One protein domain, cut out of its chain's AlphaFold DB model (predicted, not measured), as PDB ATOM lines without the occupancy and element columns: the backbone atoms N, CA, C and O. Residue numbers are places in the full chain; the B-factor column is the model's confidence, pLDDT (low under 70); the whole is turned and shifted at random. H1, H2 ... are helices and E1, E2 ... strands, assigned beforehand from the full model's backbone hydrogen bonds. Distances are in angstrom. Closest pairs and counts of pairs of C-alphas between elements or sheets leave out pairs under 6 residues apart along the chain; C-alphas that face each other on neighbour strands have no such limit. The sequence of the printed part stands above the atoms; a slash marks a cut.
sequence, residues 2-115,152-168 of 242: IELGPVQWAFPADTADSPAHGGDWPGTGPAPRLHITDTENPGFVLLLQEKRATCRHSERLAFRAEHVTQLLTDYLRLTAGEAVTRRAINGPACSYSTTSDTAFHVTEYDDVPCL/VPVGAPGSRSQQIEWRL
ATOM      1  N   ILE A   2     126.469 174.468 125.466       90.25
ATOM      2  CA  ILE A   2     127.433 174.708 124.394       90.25
ATOM      3  C   ILE A   2     126.826 174.126 123.116       90.25
ATOM      4  O   ILE A   2     126.830 172.910 122.928       90.25
ATOM      5  N   GLU A   3     126.251 174.983 122.276       92.06
ATOM      6  CA  GLU A   3     125.615 174.561 121.024       92.06
ATOM      7  C   GLU A   3     126.681 174.219 119.973       92.06
ATOM      8  O   GLU A   3     127.557 175.025 119.664       92.06
ATOM      9  N   LEU A   4     126.610 172.998 119.443       90.69
ATOM     10  CA  LEU A   4     127.456 172.486 118.371       90.69
ATOM     11  C   LEU A   4     126.753 172.671 117.020       90.69
ATOM     12  O   LEU A   4     125.535 172.533 116.918       90.69
ATOM     13  N   GLY A   5     127.532 172.897 115.963       85.81
ATOM     14  CA  GLY A   5     127.021 173.050 114.601       85.81
ATOM     15  C   GLY A   5     127.518 174.330 113.931       85.81
ATOM     16  O   GLY A   5     128.410 174.984 114.476       85.81
ATOM     17  N   PRO A   6     126.960 174.691 112.760       86.56
ATOM     18  CA  PRO A   6     125.680 174.243 112.194       86.56
ATOM     19  C   PRO A   6     125.590 172.779 111.723       86.56
ATOM     20  O   PRO A   6     126.585 172.130 111.391       86.56
ATOM     21  N   VAL A   7     124.350 172.278 111.695       91.06
ATOM     22  CA  VAL A   7     123.935 170.931 111.266       91.06
ATOM     23  C   VAL A   7     122.668 171.049 110.417       91.06
ATOM     24  O   VAL A   7     121.797 171.869 110.719       91.06
ATOM     25  N   GLN A   8     122.566 170.217 109.379       91.94
ATOM     26  CA  GLN A   8     121.324 169.999 108.638       91.94
ATOM     27  C   GLN A   8     120.571 168.794 109.217       91.94
ATOM     28  O   GLN A   8     121.183 167.781 109.559       91.94
ATOM     29  N   TRP A   9     119.249 168.869 109.280       93.12
ATOM     30  CA  TRP A   9     118.399 167.831 109.854       93.12
ATOM     31  C   TRP A   9     117.498 167.198 108.802       93.12
ATOM     32  O   TRP A   9     116.978 167.890 107.925       93.12
ATOM     33  N   ALA A  10     117.316 165.887 108.942       92.56
ATOM     34  CA  ALA A  10     116.286 165.106 108.275       92.56
ATOM     35  C   ALA A  10     115.489 164.328 109.332       92.56
ATOM     36  O   ALA A  10     116.070 163.640 110.182       92.56
ATOM     37  N   PHE A  11     114.170 164.449 109.284       91.94
ATOM     38  CA  PHE A  11     113.237 163.885 110.253       91.94
ATOM     39  C   PHE A  11     112.568 162.609 109.728       91.94
ATOM     40  O   PHE A  11     112.528 162.386 108.520       91.94
ATOM     41  N   PRO A  12     111.999 161.767 110.612       88.25
ATOM     42  CA  PRO A  12     111.352 160.518 110.199       88.25
ATOM     43  C   PRO A  12     110.228 160.675 109.163       88.25
ATOM     44  O   PRO A  12     110.011 159.772 108.363       88.25
ATOM     45  N   ALA A  13     109.518 161.807 109.176       85.44
ATOM     46  CA  ALA A  13     108.422 162.093 108.249       85.44
ATOM     47  C   ALA A  13     108.880 162.722 106.917       85.44
ATOM     48  O   ALA A  13     108.055 162.923 106.026       85.44
ATOM     49  N   ASP A  14     110.169 163.046 106.776       85.81
ATOM     50  CA  ASP A  14     110.687 163.688 105.574       85.81
ATOM     51  C   ASP A  14     110.768 162.717 104.393       85.81
ATOM     52  O   ASP A  14     111.111 161.540 104.527       85.81
ATOM     53  N   THR A  15     110.493 163.244 103.203       79.25
ATOM     54  CA  THR A  15     110.704 162.539 101.934       79.25
ATOM     55  C   THR A  15     112.053 162.930 101.330       79.25
ATOM     56  O   THR A  15     112.708 163.858 101.801       79.25
ATOM     57  N   ALA A  16     112.484 162.245 100.266       71.38
ATOM     58  CA  ALA A  16     113.741 162.572  99.581       71.38
ATOM     59  C   ALA A  16     113.785 164.018  99.043       71.38
ATOM     60  O   ALA A  16     114.870 164.587  98.933       71.38
ATOM     61  N   ASP A  17     112.617 164.603  98.766       74.31
ATOM     62  CA  ASP A  17     112.465 165.963  98.246       74.31
ATOM     63  C   ASP A  17     112.220 167.008  99.351       74.31
ATOM     64  O   ASP A  17     112.113 168.201  99.058       74.31
ATOM     65  N   SER A  18     112.128 166.595 100.625       76.69
ATOM     66  CA  SER A  18     111.969 167.534 101.740       76.69
ATOM     67  C   SER A  18     113.181 168.477 101.827       76.69
ATOM     68  O   SER A  18     114.329 168.025 101.735       76.69
ATOM     69  N   PRO A  19     112.966 169.791 102.028       72.56
ATOM     70  CA  PRO A  19     114.062 170.732 102.204       72.56
ATOM     71  C   PRO A  19     114.842 170.410 103.480       72.56
ATOM     72  O   PRO A  19     114.278 169.993 104.489       72.56
ATOM     73  N   ALA A  20     116.154 170.639 103.454       74.00
ATOM     74  CA  ALA A  20     116.976 170.458 104.641       74.00
ATOM     75  C   ALA A  20     116.584 171.476 105.719       74.00
ATOM     76  O   ALA A  20     116.456 172.670 105.443       74.00
ATOM     77  N   HIS A  21     116.456 171.022 106.962       82.62
ATOM     78  CA  HIS A  21     116.212 171.916 108.088       82.62
ATOM     79  C   HIS A  21     117.541 172.327 108.728       82.62
ATOM     80  O   HIS A  21     118.353 171.470 109.061       82.62
ATOM     81  N   GLY A  22     117.770 173.622 108.953       79.56
ATOM     82  CA  GLY A  22     119.024 174.135 109.519       79.56
ATOM     83  C   GLY A  22     119.756 175.078 108.564       79.56
ATOM     84  O   GLY A  22     119.185 175.527 107.577       79.56
ATOM     85  N   GLY A  23     121.001 175.419 108.896       75.06
ATOM     86  CA  GLY A  23     121.834 176.330 108.104       75.06
ATOM     87  C   GLY A  23     123.127 175.670 107.635       75.06
ATOM     88  O   GLY A  23     123.530 174.637 108.167       75.06
ATOM     89  N   ASP A  24     123.784 176.283 106.655       74.12
ATOM     90  CA  ASP A  24     125.105 175.869 106.179       74.12
ATOM     91  C   ASP A  24     126.234 176.479 107.016       74.12
ATOM     92  O   ASP A  24     126.030 177.442 107.762       74.12
ATOM     93  N   TRP A  25     127.447 175.930 106.892       69.94
ATOM     94  CA  TRP A  25     128.608 176.556 107.516       69.94
ATOM     95  C   TRP A  25     129.000 177.829 106.763       69.94
ATOM     96  O   TRP A  25     129.087 177.808 105.530       69.94
ATOM     97  N   PRO A  26     129.317 178.926 107.474       69.19
ATOM     98  CA  PRO A  26     129.796 180.140 106.832       69.19
ATOM     99  C   PRO A  26     131.084 179.867 106.041       69.19
ATOM    100  O   PRO A  26     132.129 179.570 106.614       69.19
ATOM    101  N   GLY A  27     131.009 179.969 104.712       67.50
ATOM    102  CA  GLY A  27     132.174 179.943 103.821       67.50
ATOM    103  C   GLY A  27     132.842 178.581 103.579       67.50
ATOM    104  O   GLY A  27     133.882 178.558 102.927       67.50
ATOM    105  N   THR A  28     132.293 177.458 104.062       67.00
ATOM    106  CA  THR A  28     132.963 176.137 103.976       67.00
ATOM    107  C   THR A  28     132.121 175.009 103.360       67.00
ATOM    108  O   THR A  28     132.593 173.874 103.274       67.00
ATOM    109  N   GLY A  29     130.924 175.316 102.850       70.31
ATOM    110  CA  GLY A  29     130.045 174.362 102.162       70.31
ATOM    111  C   GLY A  29     128.886 173.849 103.028       70.31
ATOM    112  O   GLY A  29     128.638 174.388 104.112       70.31
ATOM    113  N   PRO A  30     128.141 172.831 102.551       77.06
ATOM    114  CA  PRO A  30     126.938 172.365 103.229       77.06
ATOM    115  C   PRO A  30     127.275 171.738 104.581       77.06
ATOM    116  O   PRO A  30     128.240 170.975 104.716       77.06
ATOM    117  N   ALA A  31     126.466 172.048 105.594       86.19
ATOM    118  CA  ALA A  31     126.637 171.456 106.913       86.19
ATOM    119  C   ALA A  31     126.373 169.944 106.917       86.19
ATOM    120  O   ALA A  31     125.627 169.441 106.075       86.19
ATOM    121  N   PRO A  32     127.000 169.184 107.841       88.88
ATOM    122  CA  PRO A  32     126.737 167.757 107.959       88.88
ATOM    123  C   PRO A  32     125.242 167.524 108.163       88.88
ATOM    124  O   PRO A  32     124.634 168.182 109.009       88.88
ATOM    125  N   ARG A  33     124.671 166.574 107.420       91.25
ATOM    126  CA  ARG A  33     123.281 166.170 107.607       91.25
ATOM    127  C   ARG A  33     123.182 165.012 108.589       91.25
ATOM    128  O   ARG A  33     123.861 163.993 108.428       91.25
ATOM    129  N   LEU A  34     122.345 165.180 109.606       94.19
ATOM    130  CA  LEU A  34     121.995 164.152 110.578       94.19
ATOM    131  C   LEU A  34     120.528 163.760 110.396       94.19
ATOM    132  O   LEU A  34     119.637 164.608 110.398       94.19
ATOM    133  N   HIS A  35     120.291 162.461 110.261       94.25
ATOM    134  CA  HIS A  35     118.959 161.877 110.274       94.25
ATOM    135  C   HIS A  35     118.593 161.500 111.704       94.25
ATOM    136  O   HIS A  35     119.365 160.811 112.376       94.25
ATOM    137  N   ILE A  36     117.421 161.930 112.153       95.06
ATOM    138  CA  ILE A  36     116.873 161.533 113.447       95.06
ATOM    139  C   ILE A  36     116.099 160.229 113.282       95.06
ATOM    140  O   ILE A  36     115.372 160.031 112.310       95.06
ATOM    141  N   THR A  37     116.260 159.326 114.239       93.50
ATOM    142  CA  THR A  37     115.485 158.089 114.321       93.50
ATOM    143  C   THR A  37     115.049 157.872 115.758       93.50
ATOM    144  O   THR A  37     115.863 157.984 116.676       93.50
ATOM    145  N   ASP A  38     113.772 157.569 115.958       92.75
ATOM    146  CA  ASP A  38     113.237 157.308 117.290       92.75
ATOM    147  C   ASP A  38     113.800 156.001 117.864       92.75
ATOM    148  O   ASP A  38     114.156 155.072 117.133       92.75
ATOM    149  N   THR A  39     113.897 155.935 119.190       94.56
ATOM    150  CA  THR A  39     114.244 154.699 119.901       94.56
ATOM    151  C   THR A  39     113.044 154.151 120.656       94.56
ATOM    152  O   THR A  39     112.040 154.834 120.840       94.56
ATOM    153  N   GLU A  40     113.173 152.926 121.162       93.94
ATOM    154  CA  GLU A  40     112.202 152.349 122.097       93.94
ATOM    155  C   GLU A  40     112.171 153.090 123.448       93.94
ATOM    156  O   GLU A  40     111.229 152.916 124.219       93.94
ATOM    157  N   ASN A  41     113.178 153.924 123.744       95.38
ATOM    158  CA  ASN A  41     113.283 154.689 124.981       95.38
ATOM    159  C   ASN A  41     112.648 156.084 124.808       95.38
ATOM    160  O   ASN A  41     113.212 156.930 124.104       95.38
ATOM    161  N   PRO A  42     111.519 156.393 125.479       93.25
ATOM    162  CA  PRO A  42     110.873 157.693 125.350       93.25
ATOM    163  C   PRO A  42     111.811 158.845 125.716       93.25
ATOM    164  O   PRO A  42     112.464 158.839 126.761       93.25
ATOM    165  N   GLY A  43     111.857 159.858 124.852       94.06
ATOM    166  CA  GLY A  43     112.732 161.015 125.028       94.06
ATOM    167  C   GLY A  43     114.178 160.810 124.568       94.06
ATOM    168  O   GLY A  43     114.986 161.723 124.753       94.06
ATOM    169  N   PHE A  44     114.504 159.664 123.961       96.88
ATOM    170  CA  PHE A  44     115.811 159.387 123.369       96.88
ATOM    171  C   PHE A  44     115.693 159.051 121.879       96.88
ATOM    172  O   PHE A  44     114.749 158.394 121.440       96.88
ATOM    173  N   VAL A  45     116.687 159.487 121.107       97.31
ATOM    174  CA  VAL A  45     116.775 159.309 119.653       97.31
ATOM    175  C   VAL A  45     118.174 158.868 119.237       97.31
ATOM    176  O   VAL A  45     119.155 159.100 119.948       97.31
ATOM    177  N   LEU A  46     118.282 158.262 118.060       97.19
ATOM    178  CA  LEU A  46     119.543 158.050 117.361       97.19
ATOM    179  C   LEU A  46     119.755 159.152 116.331       97.19
ATOM    180  O   LEU A  46     118.814 159.613 115.686       97.19
ATOM    181  N   LEU A  47     121.019 159.527 116.152       96.75
ATOM    182  CA  LEU A  47     121.454 160.423 115.092       96.75
ATOM    183  C   LEU A  47     122.307 159.637 114.105       96.75
ATOM    184  O   LEU A  47     123.339 159.085 114.484       96.75
ATOM    185  N   LEU A  48     121.892 159.581 112.843       95.12
ATOM    186  CA  LEU A  48     122.615 158.899 111.775       95.12
ATOM    187  C   LEU A  48     123.196 159.929 110.811       95.12
ATOM    188  O   LEU A  48     122.470 160.674 110.157       95.12
ATOM    189  N   GLN A  49     124.516 159.965 110.709       92.38
ATOM    190  CA  GLN A  49     125.218 160.872 109.819       92.38
ATOM    191  C   GLN A  49     125.069 160.429 108.363       92.38
ATOM    192  O   GLN A  49     125.362 159.279 108.011       92.38
ATOM    193  N   GLU A  50     124.650 161.365 107.511       90.06
ATOM    194  CA  GLU A  50     124.586 161.151 106.071       90.06
ATOM    195  C   GLU A  50     125.981 160.878 105.497       90.06
ATOM    196  O   GLU A  50     126.995 161.477 105.881       90.06
ATOM    197  N   LYS A  51     126.031 159.930 104.561       88.38
ATOM    198  CA  LYS A  51     127.262 159.540 103.891       88.38
ATOM    199  C   LYS A  51     127.791 160.713 103.062       88.38
ATOM    200  O   LYS A  51     127.090 161.256 102.217       88.38
ATOM    201  N   ARG A  52     129.069 161.048 103.242       83.44
ATOM    202  CA  ARG A  52     129.770 161.995 102.362       83.44
ATOM    203  C   ARG A  52     130.313 161.273 101.131       83.44
ATOM    204  O   ARG A  52     130.617 160.084 101.193       83.44
ATOM    205  N   ALA A  53     130.528 161.997 100.034       83.75
ATOM    206  CA  ALA A  53     131.099 161.434  98.802       83.75
ATOM    207  C   ALA A  53     132.457 160.729  99.020       83.75
ATOM    208  O   ALA A  53     132.796 159.790  98.308       83.75
ATOM    209  N   THR A  54     133.217 161.144 100.037       84.00
ATOM    210  CA  THR A  54     134.525 160.577 100.400       84.00
ATOM    211  C   THR A  54     134.449 159.331 101.292       84.00
ATOM    212  O   THR A  54     135.470 158.699 101.565       84.00
ATOM    213  N   CYS A  55     133.262 158.961 101.771       86.06
ATOM    214  CA  CYS A  55     133.073 157.841 102.686       86.06
ATOM    215  C   CYS A  55     133.195 156.485 101.977       86.06
ATOM    216  O   CYS A  55     132.546 156.237 100.961       86.06
ATOM    217  N   ARG A  56     133.951 155.558 102.579       87.75
ATOM    218  CA  ARG A  56     134.113 154.173 102.086       87.75
ATOM    219  C   ARG A  56     133.057 153.187 102.600       87.75
ATOM    220  O   ARG A  56     133.005 152.061 102.125       87.75
ATOM    221  N   HIS A  57     132.233 153.588 103.563       85.06
ATOM    222  CA  HIS A  57     131.152 152.761 104.107       85.06
ATOM    223  C   HIS A  57     129.897 152.820 103.219       85.06
ATOM    224  O   HIS A  57     129.673 153.806 102.509       85.06
ATOM    225  N   SER A  58     129.094 151.753 103.227       82.44
ATOM    226  CA  SER A  58     127.817 151.683 102.498       82.44
ATOM    227  C   SER A  58     126.677 152.334 103.280       82.44
ATOM    228  O   SER A  58     125.895 153.078 102.698       82.44
ATOM    229  N   GLU A  59     126.652 152.126 104.596       86.81
ATOM    230  CA  GLU A  59     125.578 152.581 105.478       86.81
ATOM    231  C   GLU A  59     125.842 153.957 106.102       86.81
ATOM    232  O   GLU A  59     126.981 154.445 106.155       86.81
ATOM    233  N   ARG A  60     124.771 154.572 106.623       89.94
ATOM    234  CA  ARG A  60     124.867 155.727 107.525       89.94
ATOM    235  C   ARG A  60     125.489 155.295 108.851       89.94
ATOM    236  O   ARG A  60     125.234 154.197 109.340       89.94
ATOM    237  N   LEU A  61     126.295 156.169 109.446       92.00
ATOM    238  CA  LEU A  61     126.970 155.887 110.714       92.00
ATOM    239  C   LEU A  61     126.282 156.615 111.864       92.00
ATOM    240  O   LEU A  61     125.881 157.764 111.716       92.00
ATOM    241  N   ALA A  62     126.199 155.970 113.026       94.50
ATOM    242  CA  ALA A  62     125.698 156.623 114.227       94.50
ATOM    243  C   ALA A  62     126.640 157.759 114.657       94.50
ATOM    244  O   ALA A  62     127.826 157.536 114.914       94.50
ATOM    245  N   PHE A  63     126.097 158.966 114.777       95.06
ATOM    246  CA  PHE A  63     126.755 160.092 115.416       95.06
ATOM    247  C   PHE A  63     126.659 159.901 116.931       95.06
ATOM    248  O   PHE A  63     125.641 160.190 117.552       95.06
ATOM    249  N   ARG A  64     127.695 159.300 117.518       94.75
ATOM    250  CA  ARG A  64     127.651 158.773 118.888       94.75
ATOM    251  C   ARG A  64     127.691 159.886 119.935       94.75
ATOM    252  O   ARG A  64     128.624 160.686 119.937       94.75
ATOM    253  N   ALA A  65     126.744 159.868 120.868       94.06
ATOM    254  CA  ALA A  65     126.722 160.776 122.011       94.06
ATOM    255  C   ALA A  65     127.997 160.678 122.865       94.06
ATOM    256  O   ALA A  65     128.610 161.696 123.181       94.06
ATOM    257  N   GLU A  66     128.453 159.460 123.170       92.06
ATOM    258  CA  GLU A  66     129.650 159.224 123.992       92.06
ATOM    259  C   GLU A  66     130.900 159.935 123.450       92.06
ATOM    260  O   GLU A  66     131.654 160.534 124.216       92.06
ATOM    261  N   HIS A  67     131.093 159.940 122.126       92.19
ATOM    262  CA  HIS A  67     132.232 160.620 121.506       92.19
ATOM    263  C   HIS A  67     132.188 162.132 121.732       92.19
ATOM    264  O   HIS A  67     133.224 162.747 121.965       92.19
ATOM    265  N   VAL A  68     131.001 162.741 121.687       91.94
ATOM    266  CA  VAL A  68     130.844 164.183 121.913       91.94
ATOM    267  C   VAL A  68     131.136 164.537 123.369       91.94
ATOM    268  O   VAL A  68     131.863 165.494 123.632       91.94
ATOM    269  N   THR A  69     130.642 163.736 124.312       87.38
ATOM    270  CA  THR A  69     130.939 163.914 125.741       87.38
ATOM    271  C   THR A  69     132.435 163.758 126.026       87.38
ATOM    272  O   THR A  69     133.006 164.550 126.782       87.38
ATOM    273  N   GLN A  70     133.098 162.792 125.382       87.06
ATOM    274  CA  GLN A  70     134.543 162.589 125.502       87.06
ATOM    275  C   GLN A  70     135.333 163.775 124.933       87.06
ATOM    276  O   GLN A  70     136.217 164.298 125.607       87.06
ATOM    277  N   LEU A  71     134.967 164.263 123.742       88.81
ATOM    278  CA  LEU A  71     135.606 165.425 123.119       88.81
ATOM    279  C   LEU A  71     135.477 166.693 123.966       88.81
ATOM    280  O   LEU A  71     136.468 167.399 124.134       88.81
ATOM    281  N   LEU A  72     134.297 166.982 124.532       85.50
ATOM    282  CA  LEU A  72     134.144 168.128 125.437       85.50
ATOM    283  C   LEU A  72     135.015 167.965 126.686       85.50
ATOM    284  O   LEU A  72     135.668 168.915 127.114       85.50
ATOM    285  N   THR A  73     135.046 166.760 127.255       80.81
ATOM    286  CA  THR A  73     135.888 166.461 128.418       80.81
ATOM    287  C   THR A  73     137.361 166.722 128.110       80.81
ATOM    288  O   THR A  73     138.056 167.339 128.915       80.81
ATOM    289  N   ASP A  74     137.844 166.291 126.945       85.12
ATOM    290  CA  ASP A  74     139.232 166.497 126.531       85.12
ATOM    291  C   ASP A  74     139.525 167.962 126.190       85.12
ATOM    292  O   ASP A  74     140.557 168.488 126.605       85.12
ATOM    293  N   TYR A  75     138.598 168.667 125.541       83.94
ATOM    294  CA  TYR A  75     138.707 170.108 125.306       83.94
ATOM    295  C   TYR A  75     138.847 170.886 126.618       83.94
ATOM    296  O   TYR A  75     139.777 171.677 126.777       83.94
ATOM    297  N   LEU A  76     137.969 170.623 127.590       76.81
ATOM    298  CA  LEU A  76     138.048 171.248 128.909       76.81
ATOM    299  C   LEU A  76     139.331 170.844 129.633       76.81
ATOM    300  O   LEU A  76     139.925 171.673 130.313       76.81
ATOM    301  N   ARG A  77     139.827 169.610 129.455       75.19
ATOM    302  CA  ARG A  77     141.128 169.208 130.008       75.19
ATOM    303  C   ARG A  77     142.286 170.037 129.477       75.19
ATOM    304  O   ARG A  77     143.175 170.353 130.262       75.19
ATOM    305  N   LEU A  78     142.269 170.358 128.188       81.31
ATOM    306  CA  LEU A  78     143.331 171.100 127.514       81.31
ATOM    307  C   LEU A  78     143.249 172.615 127.745       81.31
ATOM    308  O   LEU A  78     144.270 173.290 127.668       81.31
ATOM    309  N   THR A  79     142.054 173.152 128.003       77.38
ATOM    310  CA  THR A  79     141.818 174.605 128.092       77.38
ATOM    311  C   THR A  79     141.674 175.131 129.512       77.38
ATOM    312  O   THR A  79     141.901 176.316 129.755       77.38
ATOM    313  N   ALA A  80     141.314 174.280 130.469       69.88
ATOM    314  CA  ALA A  80     141.202 174.688 131.858       69.88
ATOM    315  C   ALA A  80     142.591 174.911 132.470       69.88
ATOM    316  O   ALA A  80     143.358 173.963 132.651       69.88
ATOM    317  N   GLY A  81     142.880 176.168 132.810       67.56
ATOM    318  CA  GLY A  81     144.090 176.561 133.531       67.56
ATOM    319  C   GLY A  81     144.133 176.053 134.978       67.56
ATOM    320  O   GLY A  81     143.245 175.332 135.440       67.56
ATOM    321  N   GLU A  82     145.164 176.475 135.712       65.50
ATOM    322  CA  GLU A  82     145.476 176.014 137.078       65.50
ATOM    323  C   GLU A  82     144.355 176.264 138.110       65.50
ATOM    324  O   GLU A  82     144.296 175.588 139.133       65.50
ATOM    325  N   ALA A  83     143.416 177.174 137.827       65.31
ATOM    326  CA  ALA A  83     142.307 177.535 138.718       65.31
ATOM    327  C   ALA A  83     141.156 176.504 138.790       65.31
ATOM    328  O   ALA A  83     140.226 176.680 139.583       65.31
ATOM    329  N   VAL A  84     141.172 175.445 137.967       69.75
ATOM    330  CA  VAL A  84     140.114 174.417 137.954       69.75
ATOM    331  C   VAL A  84     140.458 173.268 138.896       69.75
ATOM    332  O   VAL A  84     141.383 172.499 138.647       69.75
ATOM    333  N   THR A  85     139.671 173.111 139.960       65.94
ATOM    334  CA  THR A  85     140.014 172.248 141.106       65.94
ATOM    335  C   THR A  85     139.310 170.890 141.119       65.94
ATOM    336  O   THR A  85     139.835 169.931 141.684       65.94
ATOM    337  N   ARG A  86     138.142 170.760 140.478       66.56
ATOM    338  CA  ARG A  86     137.379 169.503 140.391       66.56
ATOM    339  C   ARG A  86     136.760 169.356 139.013       66.56
ATOM    340  O   ARG A  86     136.313 170.346 138.445       66.56
ATOM    341  N   ARG A  87     136.712 168.124 138.492       72.38
ATOM    342  CA  ARG A  87     136.018 167.773 137.244       72.38
ATOM    343  C   ARG A  87     135.231 166.478 137.416       72.38
ATOM    344  O   ARG A  87     135.742 165.531 138.013       72.38
ATOM    345  N   ALA A  88     134.011 166.430 136.896       78.75
ATOM    346  CA  ALA A  88     133.177 165.232 136.884       78.75
ATOM    347  C   ALA A  88     132.300 165.200 135.628       78.75
ATOM    348  O   ALA A  88     131.841 166.238 135.167       78.75
ATOM    349  N   ILE A  89     132.045 164.009 135.091       77.94
ATOM    350  CA  ILE A  89     131.038 163.821 134.043       77.94
ATOM    351  C   ILE A  89     129.744 163.390 134.731       77.94
ATOM    352  O   ILE A  89     129.703 162.339 135.371       77.94
ATOM    353  N   ASN A  90     128.697 164.203 134.606       83.25
ATOM    354  CA  ASN A  90     127.400 163.983 135.238       83.25
ATOM    355  C   ASN A  90     126.297 163.955 134.175       83.25
ATOM    356  O   ASN A  90     125.695 164.973 133.831       83.25
ATOM    357  N   GLY A  91     126.016 162.764 133.643       85.50
ATOM    358  CA  GLY A  91     125.096 162.623 132.514       85.50
ATOM    359  C   GLY A  91     125.648 163.359 131.285       85.50
ATOM    360  O   GLY A  91     126.765 163.049 130.882       85.50
ATOM    361  N   PRO A  92     124.913 164.320 130.689       90.62
ATOM    362  CA  PRO A  92     125.406 165.075 129.539       90.62
ATOM    363  C   PRO A  92     126.334 166.241 129.926       90.62
ATOM    364  O   PRO A  92     126.840 166.916 129.038       90.62
ATOM    365  N   ALA A  93     126.505 166.537 131.219       90.25
ATOM    366  CA  ALA A  93     127.293 167.674 131.682       90.25
ATOM    367  C   ALA A  93     128.748 167.282 131.964       90.25
ATOM    368  O   ALA A  93     129.013 166.242 132.577       90.25
ATOM    369  N   CYS A  94     129.675 168.160 131.592       87.50
ATOM    370  CA  CYS A  94     130.996 168.231 132.195       87.50
ATOM    371  C   CYS A  94     130.958 169.288 133.304       87.50
ATOM    372  O   CYS A  94     130.869 170.487 133.039       87.50
ATOM    373  N   SER A  95     130.984 168.825 134.549       87.56
ATOM    374  CA  SER A  95     130.956 169.675 135.734       87.56
ATOM    375  C   SER A  95     132.373 170.049 136.142       87.56
ATOM    376  O   SER A  95     133.232 169.164 136.232       87.56
ATOM    377  N   TYR A  96     132.620 171.316 136.462       84.69
ATOM    378  CA  TYR A  96     133.898 171.753 137.019       84.69
ATOM    379  C   TYR A  96     133.748 172.869 138.051       84.69
ATOM    380  O   TYR A  96     132.745 173.575 138.077       84.69
ATOM    381  N   SER A  97     134.751 173.027 138.914       84.81
ATOM    382  CA  SER A  97     134.778 174.092 139.919       84.81
ATOM    383  C   SER A  97     135.988 175.002 139.768       84.81
ATOM    384  O   SER A  97     137.093 174.522 139.508       84.81
ATOM    385  N   THR A  98     135.789 176.302 139.983       79.44
ATOM    386  CA  THR A  98     136.870 177.296 140.036       79.44
ATOM    387  C   THR A  98     136.942 177.925 141.417       79.44
ATOM    388  O   THR A  98     135.901 178.233 142.009       79.44
ATOM    389  N   THR A  99     138.156 178.180 141.894       72.94
ATOM    390  CA  THR A  99     138.395 178.968 143.109       72.94
ATOM    391  C   THR A  99     138.840 180.368 142.698       72.94
ATOM    392  O   THR A  99     139.744 180.497 141.877       72.94
ATOM    393  N   SER A 100     138.210 181.416 143.229       68.38
ATOM    394  CA  SER A 100     138.722 182.782 143.063       68.38
ATOM    395  C   SER A 100     139.725 183.110 144.165       68.38
ATOM    396  O   SER A 100     139.405 182.922 145.337       68.38
ATOM    397  N   ASP A 101     140.883 183.673 143.821       61.00
ATOM    398  CA  ASP A 101     141.910 184.066 144.804       61.00
ATOM    399  C   ASP A 101     141.423 185.124 145.811       61.00
ATOM    400  O   ASP A 101     141.974 185.268 146.899       61.00
ATOM    401  N   THR A 102     140.365 185.869 145.474       61.69
ATOM    402  CA  THR A 102     139.862 186.999 146.270       61.69
ATOM    403  C   THR A 102     138.712 186.649 147.210       61.69
ATOM    404  O   THR A 102     138.354 187.453 148.067       61.69
ATOM    405  N   ALA A 103     138.104 185.474 147.061       55.75
ATOM    406  CA  ALA A 103     137.016 185.030 147.915       55.75
ATOM    407  C   ALA A 103     137.049 183.507 147.993       55.75
ATOM    408  O   ALA A 103     137.043 182.845 146.959       55.75
ATOM    409  N   PHE A 104     137.046 182.942 149.199       63.12
ATOM    410  CA  PHE A 104     137.000 181.496 149.475       63.12
ATOM    411  C   PHE A 104     135.694 180.808 148.992       63.12
ATOM    412  O   PHE A 104     135.213 179.851 149.597       63.12
ATOM    413  N   HIS A 105     135.079 181.307 147.922       69.62
ATOM    414  CA  HIS A 105     133.907 180.770 147.263       69.62
ATOM    415  C   HIS A 105     134.336 179.878 146.099       69.62
ATOM    416  O   HIS A 105     135.015 180.303 145.164       69.62
ATOM    417  N   VAL A 106     133.900 178.624 146.161       76.06
ATOM    418  CA  VAL A 106     133.987 177.685 145.046       76.06
ATOM    419  C   VAL A 106     132.753 177.895 144.182       76.06
ATOM    420  O   VAL A 106     131.631 177.757 144.668       76.06
ATOM    421  N   THR A 107     132.952 178.242 142.911       80.50
ATOM    422  CA  THR A 107     131.854 178.313 141.935       80.50
ATOM    423  C   THR A 107     131.845 177.037 141.107       80.50
ATOM    424  O   THR A 107     132.889 176.643 140.588       80.50
ATOM    425  N   GLU A 108     130.684 176.391 141.000       86.00
ATOM    426  CA  GLU A 108     130.478 175.183 140.199       86.00
ATOM    427  C   GLU A 108     129.803 175.532 138.868       86.00
ATOM    428  O   GLU A 108     128.843 176.302 138.822       86.00
ATOM    429  N   TYR A 109     130.302 174.940 137.790       85.81
ATOM    430  CA  TYR A 109     129.820 175.116 136.428       85.81
ATOM    431  C   TYR A 109     129.437 173.763 135.842       85.81
ATOM    432  O   TYR A 109     130.111 172.767 136.102       85.81
ATOM    433  N   ASP A 110     128.390 173.754 135.017       89.44
ATOM    434  CA  ASP A 110     127.954 172.599 134.233       89.44
ATOM    435  C   ASP A 110     127.927 172.965 132.748       89.44
ATOM    436  O   ASP A 110     126.990 173.605 132.250       89.44
ATOM    437  N   ASP A 111     128.942 172.504 132.024       89.56
ATOM    438  CA  ASP A 111     128.999 172.638 130.577       89.56
ATOM    439  C   ASP A 111     128.332 171.440 129.912       89.56
ATOM    440  O   ASP A 111     128.777 170.299 130.012       89.56
ATOM    441  N   VAL A 112     127.228 171.709 129.219       92.75
ATOM    442  CA  VAL A 112     126.435 170.696 128.518       92.75
ATOM    443  C   VAL A 112     126.562 170.934 127.016       92.75
ATOM    444  O   VAL A 112     126.002 171.932 126.544       92.75
ATOM    445  N   PRO A 113     127.258 170.066 126.260       93.62
ATOM    446  CA  PRO A 113     127.268 170.137 124.812       93.62
ATOM    447  C   PRO A 113     125.886 169.747 124.292       93.62
ATOM    448  O   PRO A 113     125.238 168.834 124.814       93.62
ATOM    449  N   CYS A 114     125.412 170.446 123.272       96.00
ATOM    450  CA  CYS A 114     124.102 170.190 122.703       96.00
ATOM    451  C   CYS A 114     124.064 170.443 121.199       96.00
ATOM    452  O   CYS A 114     124.891 171.156 120.645       96.00
ATOM    453  N   LEU A 115     123.070 169.858 120.541       95.81
ATOM    454  CA  LEU A 115     122.709 170.162 119.161       95.81
ATOM    455  C   LEU A 115     121.330 170.805 119.160       95.81
ATOM    456  O   LEU A 115     120.398 170.238 119.734       95.81
ATOM    457  N   VAL A 152     120.979 166.464 123.811       97.12
ATOM    458  CA  VAL A 152     122.158 166.366 124.678       97.12
ATOM    459  C   VAL A 152     122.731 164.943 124.650       97.12
ATOM    460  O   VAL A 152     121.955 163.984 124.576       97.12
ATOM    461  N   PRO A 153     124.065 164.774 124.709       96.19
ATOM    462  CA  PRO A 153     124.710 163.481 124.512       96.19
ATOM    463  C   PRO A 153     124.696 162.647 125.797       96.19
ATOM    464  O   PRO A 153     125.673 162.550 126.540       96.19
ATOM    465  N   VAL A 154     123.547 162.039 126.067       95.12
ATOM    466  CA  VAL A 154     123.369 161.053 127.131       95.12
ATOM    467  C   VAL A 154     122.330 160.038 126.679       95.12
ATOM    468  O   VAL A 154     121.244 160.425 126.247       95.12
ATOM    469  N   GLY A 155     122.652 158.752 126.790       95.25
ATOM    470  CA  GLY A 155     121.712 157.681 126.474       95.25
ATOM    471  C   GLY A 155     120.837 157.262 127.644       95.25
ATOM    472  O   GLY A 155     121.073 157.637 128.800       95.25
ATOM    473  N   ALA A 156     119.820 156.465 127.334       95.50
ATOM    474  CA  ALA A 156     118.911 155.909 128.314       95.50
ATOM    475  C   ALA A 156     119.666 154.902 129.203       95.50
ATOM    476  O   ALA A 156     120.276 153.963 128.682       95.50
ATOM    477  N   PRO A 157     119.661 155.071 130.540       93.12
ATOM    478  CA  PRO A 157     120.364 154.158 131.436       93.12
ATOM    479  C   PRO A 157     119.893 152.707 131.266       93.12
ATOM    480  O   PRO A 157     118.707 152.420 131.404       93.12
ATOM    481  N   GLY A 158     120.826 151.794 130.992       93.38
ATOM    482  CA  GLY A 158     120.541 150.367 130.795       93.38
ATOM    483  C   GLY A 158     120.115 149.988 129.372       93.38
ATOM    484  O   GLY A 158     119.920 148.803 129.103       93.38
ATOM    485  N   SER A 159     120.004 150.949 128.450       94.88
ATOM    486  CA  SER A 159     119.722 150.666 127.041       94.88
ATOM    487  C   SER A 159     120.908 149.985 126.353       94.88
ATOM    488  O   SER A 159     122.070 150.323 126.587       94.88
ATOM    489  N   ARG A 160     120.623 149.070 125.415       93.69
ATOM    490  CA  ARG A 160     121.649 148.454 124.549       93.69
ATOM    491  C   ARG A 160     122.350 149.485 123.660       93.69
ATOM    492  O   ARG A 160     123.498 149.279 123.279       93.69
ATOM    493  N   SER A 161     121.670 150.587 123.348       93.75
ATOM    494  CA  SER A 161     122.161 151.697 122.529       93.75
ATOM    495  C   SER A 161     122.588 152.916 123.353       93.75
ATOM    496  O   SER A 161     122.834 153.976 122.780       93.75
ATOM    497  N   GLN A 162     122.758 152.784 124.674       94.94
ATOM    498  CA  GLN A 162     123.055 153.906 125.578       94.94
ATOM    499  C   GLN A 162     124.251 154.777 125.131       94.94
ATOM    500  O   GLN A 162     124.256 155.984 125.346       94.94
ATOM    501  N   GLN A 163     125.273 154.202 124.492       93.94
ATOM    502  CA  GLN A 163     126.456 154.950 124.030       93.94
ATOM    503  C   GLN A 163     126.200 155.837 122.798       93.94
ATOM    504  O   GLN A 163     126.949 156.781 122.531       93.94
ATOM    505  N   ILE A 164     125.168 155.519 122.016       96.19
ATOM    506  CA  ILE A 164     124.872 156.173 120.735       96.19
ATOM    507  C   ILE A 164     123.598 157.026 120.768       96.19
ATOM    508  O   ILE A 164     123.375 157.816 119.855       96.19
ATOM    509  N   GLU A 165     122.789 156.884 121.814       97.56
ATOM    510  CA  GLU A 165     121.553 157.629 122.034       97.56
ATOM    511  C   GLU A 165     121.789 159.076 122.467       97.56
ATOM    512  O   GLU A 165     122.683 159.386 123.254       97.56
ATOM    513  N   TRP A 166     120.903 159.948 122.002       97.81
ATOM    514  CA  TRP A 166     120.811 161.352 122.374       97.81
ATOM    515  C   TRP A 166     119.485 161.606 123.071       97.81
ATOM    516  O   TRP A 166     118.451 161.113 122.629       97.81
ATOM    517  N   ARG A 167     119.490 162.414 124.131       97.44
ATOM    518  CA  ARG A 167     118.274 162.749 124.875       97.44
ATOM    519  C   ARG A 167     117.713 164.093 124.433       97.44
ATOM    520  O   ARG A 167     118.464 165.061 124.311       97.44
ATOM    521  N   LEU A 168     116.392 164.175 124.298       96.88
ATOM    522  CA  LEU A 168     115.676 165.445 124.178       96.88
ATOM    523  C   LEU A 168     115.922 166.314 125.422       96.88
ATOM    524  O   LEU A 168     115.912 165.842 126.562       96.88
TER     525      LEU A 168
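Overview. This is residues 2 to 115 and 152 to 168 of the 242 residues of the protein "Mab-21 domain-containing protein" of Amphibalanus amphitrite (UniProt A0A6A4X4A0). What is the main picture? Two sheets lie toward opposite ends of a long model, the strongly twisted sheet E2 E3 E4 E9 and the three-stranded sheet E5 E6 E7, with the short pair E1 and E8 between them. H1 covers one face of E5 E6 E7, its first residue reaching E9, and residues 53 to 58 stick out as a free loop. What is it made of? The printed part has 131 residues, with strands E1 to E4, H1, then E5 to E9; the class is mixed, helices and strands, with under half of the residues in named elements. The four-stranded sheet is mixed, in order E2 E3 E4 E9, E5 E6 E7 is antiparallel, and E1 and E8 are parallel. The whole is loose, with a radius of gyration of the C-alphas of 17.8 A and spans of 59 by 41 by 26 A.

Arrangement. How is the largest sheet paired? E2, residues 8 to 10, is parallel to E3, residues 33 to 38, with N 34 and O 8 2.8 A apart. E3 forms a hairpin with E4, residues 44 to 49, with N 35 and O 48 2.8 A apart. E4 is antiparallel to E9, residues 165 to 168, with N 45 and O 166 2.8 A apart. Where is the helix? H1, residues 65 to 79, with every O i to N i+4 pair within hydrogen-bond range, is on that sheet, the closest C-alphas of H1 and E9 being those of Ala 65 and Trp 166, 6.0 A apart. It is also on the meander E5, residues 84 to 90, E6, residues 93 to 100, and E7, residues 103 to 111, each strand the antiparallel neighbour of the one before, N 95 and O 88 being 2.8 A apart, and N 109 and O 96 2.8 A. In these two layers, a helix on one face of a sheet, H1 has a height over the sheet of 9.6 A and lies over E6, along the strands at 0 degrees on the local plane. What follows E7? It runs on into E8, residues 113 to 115, at 32 degrees; E8 is parallel to E1, residues 2 to 4, with N 4 and O 114 2.8 A apart.

Along the chain. Where do the ends lie? E1 begins at C-alpha 2 (127.433, 174.708, 124.394), and E9 ends at C-alpha 168 (115.676, 165.445, 124.178). Which elements are long? E7 measures 22.8 A, E6 22.1 A and H1 21.4 A from first to last C-alpha.

Size, cuts and confidence. Which links are long? E2 to E3, with 22 residues, and E4 to H1, with 15. Where is the cut? Residues 116 to 151 are not printed, and C-alphas 115 and 152 are 6.7 A apart. Where is confidence low? Residues 25 to 28, 80 to 86 and 100 to 105 have pLDDT under 70.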